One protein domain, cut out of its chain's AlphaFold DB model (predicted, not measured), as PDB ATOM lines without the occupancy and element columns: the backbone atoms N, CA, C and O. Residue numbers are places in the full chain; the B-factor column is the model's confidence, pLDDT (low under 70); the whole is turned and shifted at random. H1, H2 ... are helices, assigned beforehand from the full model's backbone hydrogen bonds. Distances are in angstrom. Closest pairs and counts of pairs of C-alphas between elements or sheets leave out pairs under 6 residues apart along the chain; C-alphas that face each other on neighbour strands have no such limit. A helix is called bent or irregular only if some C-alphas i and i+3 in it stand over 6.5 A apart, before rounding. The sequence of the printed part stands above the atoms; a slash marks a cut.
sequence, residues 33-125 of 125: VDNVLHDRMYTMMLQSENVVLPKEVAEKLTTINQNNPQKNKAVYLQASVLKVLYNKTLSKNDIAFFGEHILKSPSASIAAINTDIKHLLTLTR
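AT A GLANCE: This is residues 33 to 125 of the 125 residues of an uncharacterized protein of Chitinophagaceae bacterium (UniProt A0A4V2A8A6). Two helical hairpins, H2 with H3 and H4 with H5, are set beside each other but shifted lengthwise, and the second half of H3 packs on the H4-H5 pair. H1 makes a corner with H3: its last residues, 44 to 47, meet residues 80 to 84 of H3, and the two helices stand about perpendicular. The printed part has 93 residues with five named helices, in the order H1, H2, H3, H4, H5, and no named strand; the class is all helix. It is compact, with a radius of gyration of the C-alphas of 12.9 A, and spans 37 by 31 by 23 A.

HOW THE PARTS SIT: H3, residues 69 to 85, is the hub and touches the four other helices. With H2, residues 55 to 66, it forms a hairpin at a shallow tilt of 24 degrees, opposite ways; their closest C-alphas, of Leu 61 and Val 75, are 6.4 A apart. H3, H4, residues 92 to 104, and H5, residues 111 to 124, form an up and down bundle, three helices each running against the one before. Residues 84 to 85 of H3 touch residues 95 to 99 of H4, closest at the C-alphas of Leu 85 and Ile 95, 5.5 A; this hairpin has a shallow tilt of 34.7 degrees, only just short of steep. Residues 78 to 85 of H3 touch H5, closest at the C-alphas of Gln 78 and Ile 113, 6.9 A, the same way at a shallow tilt of 9 degrees. H4 and H5 form a hairpin at 28 degrees, with the closest C-alphas, of Lys 92 and Thr 124, 5.7 A apart. H1, residues 36 to 47, touches H3 at 87 degrees, about perpendicular, with the C-alphas of Met 45 and Val 84 closest, 5.9 A. H1 is close to H4 but not clearly touching, and apart from H2 and H5. In H1, H2 and H4 every O i to N i+4 pair is within hydrogen-bond range; in H3 11 of 13 are, in H5 8 of 10.

IN THESE COORDINATES: H3 runs 24.8 A from C-alpha 69 at (24.293, 22.860, -25.774) to C-alpha 85. It has a kink of 26 degrees near residue 76 and is irregular, with C-alphas 70 and 73 7.8 A apart. H5, 20.5 A, is irregular too, with C-alphas 112 and 115 7.7 A apart; it ends at C-alpha 124 at (32.457, 20.621, 5.585). H4 measures 18.3 A, H2 16.6 A, and H1 16.3 A from C-alpha 36 at (38.348, 0.472, -4.648).

THE WHOLE: The C-alphas farthest apart, of Val 33 and Glu 56, are 39.8 A apart. The printed part has no cut and no long link; the link from H2 to H3 is tight. The mean pLDDT of the printed part is 90.2, with residues 33 to 34, 67 to 70 and 125 under 70.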
ATOM      1  N   VAL A  33      40.261  -5.969 -11.309       60.00
ATOM      2  CA  VAL A  33      41.239  -4.985 -10.856       60.00
ATOM      3  C   VAL A  33      40.505  -4.194  -9.789       60.00
ATOM      4  O   VAL A  33      39.523  -3.528 -10.111       60.00
ATOM      5  N   ASP A  34      40.911  -4.377  -8.534       64.50
ATOM      6  CA  ASP A  34      40.223  -3.845  -7.363       64.50
ATOM      7  C   ASP A  34      40.318  -2.318  -7.413       64.50
ATOM      8  O   ASP A  34      41.252  -1.692  -6.909       64.50
ATOM      9  N   ASN A  35      39.372  -1.689  -8.107       83.88
ATOM     10  CA  ASN A  35      39.334  -0.249  -8.286       83.88
ATOM     11  C   ASN A  35      38.542   0.374  -7.137       83.88
ATOM     12  O   ASN A  35      37.563   1.089  -7.337       83.88
ATOM     13  N   VAL A  36      38.991   0.082  -5.912       87.69
ATOM     14  CA  VAL A  36      38.348   0.472  -4.648       87.69
ATOM     15  C   VAL A  36      38.034   1.969  -4.619       87.69
ATOM     16  O   VAL A  36      36.988   2.393  -4.131       87.69
ATOM     17  N   LEU A  37      38.929   2.785  -5.179       90.00
ATOM     18  CA  LEU A  37      38.736   4.223  -5.318       90.00
ATOM     19  C   LEU A  37      37.550   4.558  -6.230       90.00
ATOM     20  O   LEU A  37      36.664   5.309  -5.822       90.00
ATOM     21  N   HIS A  38      37.537   4.021  -7.451       88.94
ATOM     22  CA  HIS A  38      36.453   4.249  -8.403       88.94
ATOM     23  C   HIS A  38      35.118   3.768  -7.840       88.94
ATOM     24  O   HIS A  38      34.136   4.501  -7.904       88.94
ATOM     25  N   ASP A  39      35.094   2.589  -7.228       92.00
ATOM     26  CA  ASP A  39      33.874   1.999  -6.684       92.00
ATOM     27  C   ASP A  39      33.335   2.815  -5.510       92.00
ATOM     28  O   ASP A  39      32.131   3.070  -5.432       92.00
ATOM     29  N   ARG A  40      34.218   3.326  -4.643       94.25
ATOM     30  CA  ARG A  40      33.824   4.233  -3.560       94.25
ATOM     31  C   ARG A  40      33.250   5.541  -4.110       94.25
ATOM     32  O   ARG A  40      32.177   5.955  -3.683       94.25
ATOM     33  N   MET A  41      33.927   6.170  -5.072       95.06
ATOM     34  CA  MET A  41      33.454   7.402  -5.722       95.06
ATOM     35  C   MET A  41      32.099   7.186  -6.413       95.06
ATOM     36  O   MET A  41      31.174   7.980  -6.247       95.06
ATOM     37  N   TYR A  42      31.965   6.088  -7.155       94.81
ATOM     38  CA  TYR A  42      30.741   5.708  -7.850       94.81
ATOM     39  C   TYR A  42      29.582   5.457  -6.879       94.81
ATOM     40  O   TYR A  42      28.488   5.983  -7.079       94.81
ATOM     41  N   THR A  43      29.838   4.746  -5.779       95.88
ATOM     42  CA  THR A  43      28.845   4.505  -4.719       95.88
ATOM     43  C   THR A  43      28.312   5.814  -4.140       95.88
ATOM     44  O   THR A  43      27.099   5.969  -4.005       95.88
ATOM     45  N   MET A  44      29.185   6.790  -3.868       97.31
ATOM     46  CA  MET A  44      28.750   8.102  -3.374       97.31
ATOM     47  C   MET A  44      27.872   8.840  -4.388       97.31
ATOM     48  O   MET A  44      26.890   9.474  -3.996       97.31
ATOM     49  N   MET A  45      28.179   8.750  -5.688       96.81
ATOM     50  CA  MET A  45      27.329   9.343  -6.727       96.81
ATOM     51  C   MET A  45      25.944   8.698  -6.766       96.81
ATOM     52  O   MET A  45      24.952   9.424  -6.802       96.81
ATOM     53  N   LEU A  46      25.864   7.364  -6.700       96.56
ATOM     54  CA  LEU A  46      24.586   6.643  -6.661       96.56
ATOM     55  C   LEU A  46      23.749   7.033  -5.440       96.56
ATOM     56  O   LEU A  46      22.573   7.362  -5.568       96.56
ATOM     57  N   GLN A  47      24.368   7.089  -4.259       97.19
ATOM     58  CA  GLN A  47      23.707   7.527  -3.023       97.19
ATOM     59  C   GLN A  47      23.198   8.974  -3.087       97.19
ATOM     60  O   GLN A  47      22.368   9.375  -2.270       97.19
ATOM     61  N   SER A  48      23.691   9.758  -4.045       97.88
ATOM     62  CA  SER A  48      23.396  11.180  -4.190       97.88
ATOM     63  C   SER A  48      22.515  11.500  -5.399       97.88
ATOM     64  O   SER A  48      22.195  12.665  -5.617       97.88
ATOM     65  N   GLU A  49      22.084  10.506  -6.185       95.06
ATOM     66  CA  GLU A  49      21.343  10.721  -7.436       95.06
ATOM     67  C   GLU A  49      20.079  11.578  -7.234       95.06
ATOM     68  O   GLU A  49      19.806  12.500  -8.012       95.06
ATOM     69  N   ASN A  50      19.366  11.332  -6.132       95.38
ATOM     70  CA  ASN A  50      18.110  11.998  -5.781       95.38
ATOM     71  C   ASN A  50      18.290  13.279  -4.951       95.38
ATOM     72  O   ASN A  50      17.302  13.894  -4.548       95.38
ATOM     73  N   VAL A  51      19.529  13.705  -4.682       97.38
ATOM     74  CA  VAL A  51      19.779  14.958  -3.962       97.38
ATOM     75  C   VAL A  51      19.318  16.130  -4.821       97.38
ATOM     76  O   VAL A  51      19.723  16.289  -5.976       97.38
ATOM     77  N   VAL A  52      18.461  16.970  -4.243       95.94
ATOM     78  CA  VAL A  52      17.990  18.201  -4.877       95.94
ATOM     79  C   VAL A  52      19.009  19.304  -4.610       95.94
ATOM     80  O   VAL A  52      19.305  19.623  -3.458       95.94
ATOM     81  N   LEU A  53      19.557  19.877  -5.681       96.19
ATOM     82  CA  LEU A  53      20.488  20.998  -5.582       96.19
ATOM     83  C   LEU A  53      19.750  22.280  -5.162       96.19
ATOM     84  O   LEU A  53      18.596  22.471  -5.559       96.19
ATOM     85  N   PRO A  54      20.406  23.191  -4.422       95.94
ATOM     86  CA  PRO A  54      19.851  24.515  -4.172       95.94
ATOM     87  C   PRO A  54      19.518  25.235  -5.481       95.94
ATOM     88  O   PRO A  54      20.231  25.089  -6.478       95.94
ATOM     89  N   LYS A  55      18.457  26.047  -5.461       93.75
ATOM     90  CA  LYS A  55      17.952  26.760  -6.643       93.75
ATOM     91  C   LYS A  55      19.051  27.557  -7.357       93.75
ATOM     92  O   LYS A  55      19.221  27.405  -8.560       93.75
ATOM     93  N   GLU A  56      19.850  28.304  -6.600       92.75
ATOM     94  CA  GLU A  56      20.964  29.116  -7.113       92.75
ATOM     95  C   GLU A  56      22.000  28.278  -7.883       92.75
ATOM     96  O   GLU A  56      22.509  28.682  -8.929       92.75
ATOM     97  N   VAL A  57      22.281  27.065  -7.401       93.88
ATOM     98  CA  VAL A  57      23.224  26.140  -8.040       93.88
ATOM     99  C   VAL A  57      22.630  25.555  -9.322       93.88
ATOM    100  O   VAL A  57      23.320  25.463 -10.338       93.88
ATOM    101  N   ALA A  58      21.351  25.177  -9.297       92.19
ATOM    102  CA  ALA A  58      20.654  24.659 -10.473       92.19
ATOM    103  C   ALA A  58      20.551  25.715 -11.594       92.19
ATOM    104  O   ALA A  58      20.771  25.404 -12.768       92.19
ATOM    105  N   GLU A  59      20.283  26.972 -11.236       92.00
ATOM    106  CA  GLU A  59      20.265  28.104 -12.168       92.00
ATOM    107  C   GLU A  59      21.645  28.337 -12.787       92.00
ATOM    108  O   GLU A  59      21.768  28.390 -14.012       92.00
ATOM    109  N   LYS A  60      22.707  28.349 -11.971       91.12
ATOM    110  CA  LYS A  60      24.089  28.466 -12.455       91.12
ATOM    111  C   LYS A  60      24.456  27.369 -13.461       91.12
ATOM    112  O   LYS A  60      25.040  27.664 -14.504       91.12
ATOM    113  N   LEU A  61      24.098  26.112 -13.186       90.44
ATOM    114  CA  LEU A  61      24.327  24.993 -14.113       90.44
ATOM    115  C   LEU A  61      23.562  25.167 -15.433       90.44
ATOM    116  O   LEU A  61      24.078  24.831 -16.501       90.44
ATOM    117  N   THR A  62      22.361  25.743 -15.375       86.88
ATOM    118  CA  THR A  62      21.549  26.042 -16.561       86.88
ATOM    119  C   THR A  62      22.207  27.124 -17.420       86.88
ATOM    120  O   THR A  62      22.326  26.948 -18.633       86.88
ATOM    121  N   THR A  63      22.727  28.192 -16.807       86.69
ATOM    122  CA  THR A  63      23.488  29.241 -17.507       86.69
ATOM    123  C   THR A  63      24.754  28.688 -18.161       86.69
ATOM    124  O   THR A  63      25.064  29.025 -19.303       86.69
ATOM    125  N   ILE A  64      25.475  27.787 -17.483       82.88
ATOM    126  CA  ILE A  64      26.643  27.105 -18.064       82.88
ATOM    127  C   ILE A  64      26.241  26.315 -19.319       82.88
ATOM    128  O   ILE A  64      26.972  26.341 -20.312       82.88
ATOM    129  N   ASN A  65      25.080  25.650 -19.299       79.19
ATOM    130  CA  ASN A  65      24.591  24.863 -20.429       79.19
ATOM    131  C   ASN A  65      24.178  25.718 -21.635       79.19
ATOM    132  O   ASN A  65      24.487  25.374 -22.775       79.19
ATOM    133  N   GLN A  66      23.508  26.851 -21.393       72.69
ATOM    134  CA  GLN A  66      23.041  27.765 -22.445       72.69
ATOM    135  C   GLN A  66      24.185  28.282 -23.327       72.69
ATOM    136  O   GLN A  66      23.999  28.489 -24.524       72.69
ATOM    137  N   ASN A  67      25.386  28.409 -22.763       69.38
ATOM    138  CA  ASN A  67      26.564  28.867 -23.493       69.38
ATOM    139  C   ASN A  67      27.130  27.824 -24.475       69.38
ATOM    140  O   ASN A  67      27.945  28.183 -25.325       69.38
ATOM    141  N   ASN A  68      26.751  26.540 -24.370       68.31
ATOM    142  CA  ASN A  68      27.122  25.504 -25.339       68.31
ATOM    143  C   ASN A  68      26.274  24.216 -25.159       68.31
ATOM    144  O   ASN A  68      26.657  23.346 -24.374       68.31
ATOM    145  N   PRO A  69      25.186  24.018 -25.925       66.44
ATOM    146  CA  PRO A  69      24.293  22.860 -25.774       66.44
ATOM    147  C   PRO A  69      24.946  21.503 -26.096       66.44
ATOM    148  O   PRO A  69      24.448  20.458 -25.680       66.44
ATOM    149  N   GLN A  70      26.103  21.481 -26.773       68.50
ATOM    150  CA  GLN A  70      26.882  20.247 -26.959       68.50
ATOM    151  C   GLN A  70      27.557  19.780 -25.650       68.50
ATOM    152  O   GLN A  70      28.066  18.660 -25.578       68.50
ATOM    153  N   LYS A  71      27.530  20.598 -24.584       71.94
ATOM    154  CA  LYS A  71      28.109  20.304 -23.263       71.94
ATOM    155  C   LYS A  71      27.136  19.679 -22.258       71.94
ATOM    156  O   LYS A  71      27.504  19.555 -21.090       71.94
ATOM    157  N   ASN A  72      25.971  19.182 -22.684       81.50
ATOM    158  CA  ASN A  72      25.005  18.506 -21.799       81.50
ATOM    159  C   ASN A  72      25.652  17.432 -20.894       81.50
ATOM    160  O   ASN A  72      25.335  17.347 -19.709       81.50
ATOM    161  N   LYS A  73      26.616  16.654 -21.414       85.88
ATOM    162  CA  LYS A  73      27.354  15.651 -20.618       85.88
ATOM    163  C   LYS A  73      28.194  16.273 -19.498       85.88
ATOM    164  O   LYS A  73      28.260  15.716 -18.406       85.88
ATOM    165  N   ALA A  74      28.834  17.413 -19.755       88.75
ATOM    166  CA  ALA A  74      29.634  18.110 -18.753       88.75
ATOM    167  C   ALA A  74      28.742  18.700 -17.656       88.75
ATOM    168  O   ALA A  74      29.054  18.544 -16.485       88.75
ATOM    169  N   VAL A  75      27.608  19.301 -18.023       91.00
ATOM    170  CA  VAL A  75      26.643  19.850 -17.057       91.00
ATOM    171  C   VAL A  75      26.033  18.745 -16.200       91.00
ATOM    172  O   VAL A  75      25.941  18.898 -14.986       91.00
ATOM    173  N   TYR A  76      25.690  17.602 -16.801       91.12
ATOM    174  CA  TYR A  76      25.242  16.430 -16.051       91.12
ATOM    175  C   TYR A  76      26.301  15.974 -15.040       91.12
ATOM    176  O   TYR A  76      25.992  15.792 -13.866       91.12
ATOM    177  N   LEU A  77      27.564  15.859 -15.463       92.31
ATOM    178  CA  LEU A  77      28.655  15.470 -14.571       92.31
ATOM    179  C   LEU A  77      28.870  16.489 -13.436       92.31
ATOM    180  O   LEU A  77      29.039  16.098 -12.284       92.31
ATOM    181  N   GLN A  78      28.819  17.788 -13.742       94.31
ATOM    182  CA  GLN A  78      28.897  18.864 -12.749       94.31
ATOM    183  C   GLN A  78      27.758  18.768 -11.731       94.31
ATOM    184  O   GLN A  78      28.000  18.862 -10.528       94.31
ATOM    185  N   ALA A  79      26.530  18.534 -12.199       95.69
ATOM    186  CA  ALA A  79      25.374  18.336 -11.336       95.69
ATOM    187  C   ALA A  79      25.571  17.123 -10.418       95.69
ATOM    188  O   ALA A  79      25.353  17.241  -9.216       95.69
ATOM    189  N   SER A  80      26.034  15.989 -10.950       96.31
ATOM    190  CA  SER A  80      26.303  14.780 -10.162       96.31
ATOM    191  C   SER A  80      27.367  15.009  -9.089       96.31
ATOM    192  O   SER A  80      27.165  14.616  -7.943       96.31
ATOM    193  N   VAL A  81      28.460  15.708  -9.415       96.69
ATOM    194  CA  VAL A  81      29.490  16.080  -8.430       96.69
ATOM    195  C   VAL A  81      28.901  16.953  -7.326       96.69
ATOM    196  O   VAL A  81      29.087  16.663  -6.148       96.69
ATOM    197  N   LEU A  82      28.159  18.003  -7.683       97.31
ATOM    198  CA  LEU A  82      27.568  18.900  -6.692       97.31
ATOM    199  C   LEU A  82      26.533  18.177  -5.827       97.31
ATOM    200  O   LEU A  82      26.489  18.408  -4.624       97.31
ATOM    201  N   LYS A  83      25.757  17.249  -6.392       98.12
ATOM    202  CA  LYS A  83      24.800  16.441  -5.629       98.12
ATOM    203  C   LYS A  83      25.477  15.632  -4.529       98.12
ATOM    204  O   LYS A  83      24.943  15.588  -3.427       98.12
ATOM    205  N   VAL A  84      26.658  15.064  -4.789       98.00
ATOM    206  CA  VAL A  84      27.456  14.388  -3.752       98.00
ATOM    207  C   VAL A  84      27.842  15.355  -2.639       98.00
ATOM    208  O   VAL A  84      27.656  15.050  -1.467       98.00
ATOM    209  N   LEU A  85      28.319  16.551  -2.991       97.31
ATOM    210  CA  LEU A  85      28.764  17.541  -2.005       97.31
ATOM    211  C   LEU A  85      27.619  18.144  -1.175       97.31
ATOM    212  O   LEU A  85      27.839  18.560  -0.043       97.31
ATOM    213  N   TYR A  86      26.402  18.179  -1.720       97.25
ATOM    214  CA  TYR A  86      25.191  18.605  -1.011       97.25
ATOM    215  C   TYR A  86      24.459  17.453  -0.306       97.25
ATOM    216  O   TYR A  86      23.429  17.685   0.338       97.25
ATOM    217  N   ASN A  87      24.952  16.216  -0.411       97.25
ATOM    218  CA  ASN A  87      24.278  15.069   0.169       97.25
ATOM    219  C   ASN A  87      24.441  15.030   1.694       97.25
ATOM    220  O   ASN A  87      25.490  14.664   2.216       97.25
ATOM    221  N   LYS A  88      23.364  15.339   2.420       94.44
ATOM    222  CA  LYS A  88      23.348  15.345   3.891       94.44
ATOM    223  C   LYS A  88      23.436  13.954   4.527       94.44
ATOM    224  O   LYS A  88      23.628  13.877   5.736       94.44
ATOM    225  N   THR A  89      23.248  12.876   3.763       95.81
ATOM    226  CA  THR A  89      23.344  11.503   4.289       95.81
ATOM    227  C   THR A  89      24.777  10.975   4.294       95.81
ATOM    228  O   THR A  89      25.070  10.036   5.030       95.81
ATOM    229  N   LEU A  90      25.673  11.583   3.510       95.69
ATOM    230  CA  LEU A  90      27.091  11.246   3.507       95.69
ATOM    231  C   LEU A  90      27.795  11.869   4.710       95.69
ATOM    232  O   LEU A  90      27.450  12.958   5.175       95.69
ATOM    233  N   SER A  91      28.828  11.185   5.202       95.81
ATOM    234  CA  SER A  91      29.670  11.757   6.245       95.81
ATOM    235  C   SER A  91      30.464  12.948   5.697       95.81
ATOM    236  O   SER A  91      30.841  12.987   4.523       95.81
ATOM    237  N   LYS A  92      30.797  13.904   6.570       94.69
ATOM    238  CA  LYS A  92      31.681  15.030   6.223       94.69
ATOM    239  C   LYS A  92      33.017  14.558   5.630       94.69
ATOM    240  O   LYS A  92      33.527  15.166   4.693       94.69
ATOM    241  N   ASN A  93      33.545  13.441   6.134       95.19
ATOM    242  CA  ASN A  93      34.787  12.841   5.649       95.19
ATOM    243  C   ASN A  93      34.646  12.256   4.238       95.19
ATOM    244  O   ASN A  93      35.583  12.364   3.452       95.19
ATOM    245  N   ASP A  94      33.501  11.661   3.899       95.94
ATOM    246  CA  ASP A  94      33.242  11.147   2.548       95.94
ATOM    247  C   ASP A  94      33.091  12.282   1.537       95.94
ATOM    248  O   ASP A  94      33.689  12.230   0.463       95.94
ATOM    249  N   ILE A  95      32.376  13.345   1.913       96.69
ATOM    250  CA  ILE A  95      32.255  14.563   1.103       96.69
ATOM    251  C   ILE A  95      33.638  15.183   0.867       96.69
ATOM    252  O   ILE A  95      33.981  15.524  -0.269       96.69
ATOM    253  N   ALA A  96      34.458  15.284   1.921       95.88
ATOM    254  CA  ALA A  96      35.820  15.793   1.825       95.88
ATOM    255  C   ALA A  96      36.697  14.921   0.920       95.88
ATOM    256  O   ALA A  96      37.321  15.432  -0.011       95.88
ATOM    257  N   PHE A  97      36.684  13.603   1.139       95.56
ATOM    258  CA  PHE A  97      37.393  12.629   0.313       95.56
ATOM    259  C   PHE A  97      37.018  12.769  -1.167       95.56
ATOM    260  O   PHE A  97      37.902  12.879  -2.019       95.56
ATOM    261  N   PHE A  98      35.719  12.815  -1.473       96.44
ATOM    262  CA  PHE A  98      35.215  12.920  -2.838       96.44
ATOM    263  C   PHE A  98      35.653  14.228  -3.498       96.44
ATOM    264  O   PHE A  98      36.247  14.216  -4.577       96.44
ATOM    265  N   GLY A  99      35.398  15.366  -2.846       95.94
ATOM    266  CA  GLY A  99      35.706  16.681  -3.404       95.94
ATOM    267  C   GLY A  99      37.204  16.899  -3.613       95.94
ATOM    268  O   GLY A  99      37.611  17.396  -4.664       95.94
ATOM    269  N   GLU A 100      38.047  16.477  -2.667       95.50
ATOM    270  CA  GLU A 100      39.503  16.551  -2.824       95.50
ATOM    271  C   GLU A 100      39.998  15.667  -3.969       95.50
ATOM    272  O   GLU A 100      40.902  16.064  -4.706       95.50
ATOM    273  N   HIS A 101      39.400  14.487  -4.153       95.19
ATOM    274  CA  HIS A 101      39.764  13.602  -5.250       95.19
ATOM    275  C   HIS A 101      39.374  14.179  -6.619       95.19
ATOM    276  O   HIS A 101      40.183  14.155  -7.549       95.19
ATOM    277  N   ILE A 102      38.181  14.772  -6.734       94.44
ATOM    278  CA  ILE A 102      37.748  15.479  -7.949       94.44
ATOM    279  C   ILE A 102      38.693  16.641  -8.277       94.44
ATOM    280  O   ILE A 102      39.095  16.798  -9.427       94.44
ATOM    281  N   LEU A 103      39.104  17.430  -7.278       93.88
ATOM    282  CA  LEU A 103      40.013  18.563  -7.492       93.88
ATOM    283  C   LEU A 103      41.433  18.141  -7.900       93.88
ATOM    284  O   LEU A 103      42.112  18.901  -8.590       93.88
ATOM    285  N   LYS A 104      41.888  16.949  -7.493       91.38
ATOM    286  CA  LYS A 104      43.197  16.386  -7.875       91.38
ATOM    287  C   LYS A 104      43.228  15.843  -9.307       91.38
ATOM    288  O   LYS A 104      44.314  15.699  -9.861       91.38
ATOM    289  N   SER A 105      42.066  15.577  -9.904       83.81
ATOM    290  CA  SER A 105      41.919  15.047 -11.264       83.81
ATOM    291  C   SER A 105      41.362  16.130 -12.199       83.81
ATOM    292  O   SER A 105      40.152  16.176 -12.438       83.81
ATOM    293  N   PRO A 106      42.206  17.040 -12.722       70.12
ATOM    294  CA  PRO A 106      41.740  18.184 -13.494       70.12
ATOM    295  C   PRO A 106      41.030  17.731 -14.775       70.12
ATOM    296  O   PRO A 106      41.643  17.215 -15.705       70.12
ATOM    297  N   SER A 107      39.718  17.961 -14.828       84.12
ATOM    298  CA  SER A 107      38.878  17.699 -15.995       84.12
ATOM    299  C   SER A 107      38.261  18.996 -16.505       84.12
ATOM    300  O   SER A 107      37.658  19.756 -15.741       84.12
ATOM    301  N   ALA A 108      38.341  19.226 -17.819       85.25
ATOM    302  CA  ALA A 108      37.674  20.353 -18.473       85.25
ATOM    303  C   ALA A 108      36.152  20.345 -18.233       85.25
ATOM    304  O   ALA A 108      35.519  21.400 -18.210       85.25
ATOM    305  N   SER A 109      35.567  19.166 -18.004       86.75
ATOM    306  CA  SER A 109      34.144  19.012 -17.702       86.75
ATOM    307  C   SER A 109      33.763  19.518 -16.312       86.75
ATOM    308  O   SER A 109      32.603  19.852 -16.118       86.75
ATOM    309  N   ILE A 110      34.702  19.613 -15.366       89.94
ATOM    310  CA  ILE A 110      34.448  20.041 -13.977       89.94
ATOM    311  C   ILE A 110      34.994  21.445 -13.687       89.94
ATOM    312  O   ILE A 110      34.541  22.099 -12.752       89.94
ATOM    313  N   ALA A 111      35.901  21.961 -14.522       89.88
ATOM    314  CA  ALA A 111      36.588  23.234 -14.296       89.88
ATOM    315  C   ALA A 111      35.658  24.407 -13.919       89.88
ATOM    316  O   ALA A 111      36.001  25.200 -13.042       89.88
ATOM    317  N   ALA A 112      34.468  24.483 -14.525       89.88
ATOM    318  CA  ALA A 112      33.487  25.545 -14.287       89.88
ATOM    319  C   ALA A 112      32.921  25.583 -12.853       89.88
ATOM    320  O   ALA A 112      32.411  26.622 -12.437       89.88
ATOM    321  N   ILE A 113      33.019  24.479 -12.105       93.56
ATOM    322  CA  ILE A 113      32.506  24.359 -10.732       93.56
ATOM    323  C   ILE A 113      33.613  24.179  -9.684       93.56
ATOM    324  O   ILE A 113      33.325  23.969  -8.509       93.56
ATOM    325  N   ASN A 114      34.893  24.276 -10.067       94.31
ATOM    326  CA  ASN A 114      36.017  24.086  -9.141       94.31
ATOM    327  C   ASN A 114      35.956  25.028  -7.929       94.31
ATOM    328  O   ASN A 114      36.304  24.632  -6.817       94.31
ATOM    329  N   THR A 115      35.522  26.273  -8.136       94.44
ATOM    330  CA  THR A 115      35.357  27.250  -7.053       94.44
ATOM    331  C   THR A 115      34.251  26.829  -6.087       94.44
ATOM    332  O   THR A 115      34.445  26.919  -4.879       94.44
ATOM    333  N   ASP A 116      33.134  26.305  -6.598       94.62
ATOM    334  CA  ASP A 116      32.024  25.823  -5.770       94.62
ATOM    335  C   ASP A 116      32.444  24.612  -4.936       94.62
ATOM    336  O   ASP A 116      32.168  24.565  -3.740       94.62
ATOM    337  N   ILE A 117      33.178  23.669  -5.539       95.69
ATOM    338  CA  ILE A 117      33.717  22.500  -4.830       95.69
ATOM    339  C   ILE A 117      34.616  22.959  -3.678       95.69
ATOM    340  O   ILE A 117      34.427  22.537  -2.542       95.69
ATOM    341  N   LYS A 118      35.566  23.866  -3.946       95.75
ATOM    342  CA  LYS A 118      36.462  24.403  -2.910       95.75
ATOM    343  C   LYS A 118      35.686  25.086  -1.785       95.75
ATOM    344  O   LYS A 118      35.981  24.834  -0.623       95.75
ATOM    345  N   HIS A 119      34.696  25.910  -2.121       94.94
ATOM    346  CA  HIS A 119      33.856  26.580  -1.133       94.94
ATOM    347  C   HIS A 119      33.104  25.568  -0.253       94.94
ATOM    348  O   HIS A 119      33.205  25.623   0.971       94.94
ATOM    349  N   LEU A 120      32.436  24.580  -0.847       94.00
ATOM    350  CA  LEU A 120      31.701  23.553  -0.099       94.00
ATOM    351  C   LEU A 120      32.607  22.727   0.821       94.00
ATOM    352  O   LEU A 120      32.234  22.434   1.957       94.00
ATOM    353  N   LEU A 121      33.828  22.420   0.386       94.44
ATOM    354  CA  LEU A 121      34.808  21.730   1.224       94.44
ATOM    355  C   LEU A 121      35.217  22.543   2.459       94.44
ATOM    356  O   LEU A 121      35.455  21.953   3.509       94.44
ATOM    357  N   THR A 122      35.258  23.878   2.377       93.12
ATOM    358  CA  THR A 122      35.540  24.716   3.559       93.12
ATOM    359  C   THR A 122      34.420  24.689   4.595       93.12
ATOM    360  O   THR A 122      34.710  24.761   5.781       93.12
ATOM    361  N   LEU A 123      33.165  24.510   4.170       86.88
ATOM    362  CA  LEU A 123      32.001  24.402   5.063       86.88
ATOM    363  C   LEU A 123      31.865  23.018   5.718       86.88
ATOM    364  O   LEU A 123      31.102  22.840   6.667       86.88
ATOM    365  N   THR A 124      32.557  22.024   5.165       80.88
ATOM    366  CA  THR A 124      32.457  20.621   5.585       80.88
ATOM    367  C   THR A 124      33.529  20.249   6.616       80.88
ATOM    368  O   THR A 124      33.389  19.229   7.290       80.88
ATOM    369  N   ARG A 125      34.569  21.079   6.765       69.69
ATOM    370  CA  ARG A 125      35.598  20.975   7.811       69.69
ATOM    371  C   ARG A 125      35.069  21.500   9.143       69.69
ATOM    372  O   ARG A 125      35.411  20.881  10.170       69.69
TER     373      ARG A 125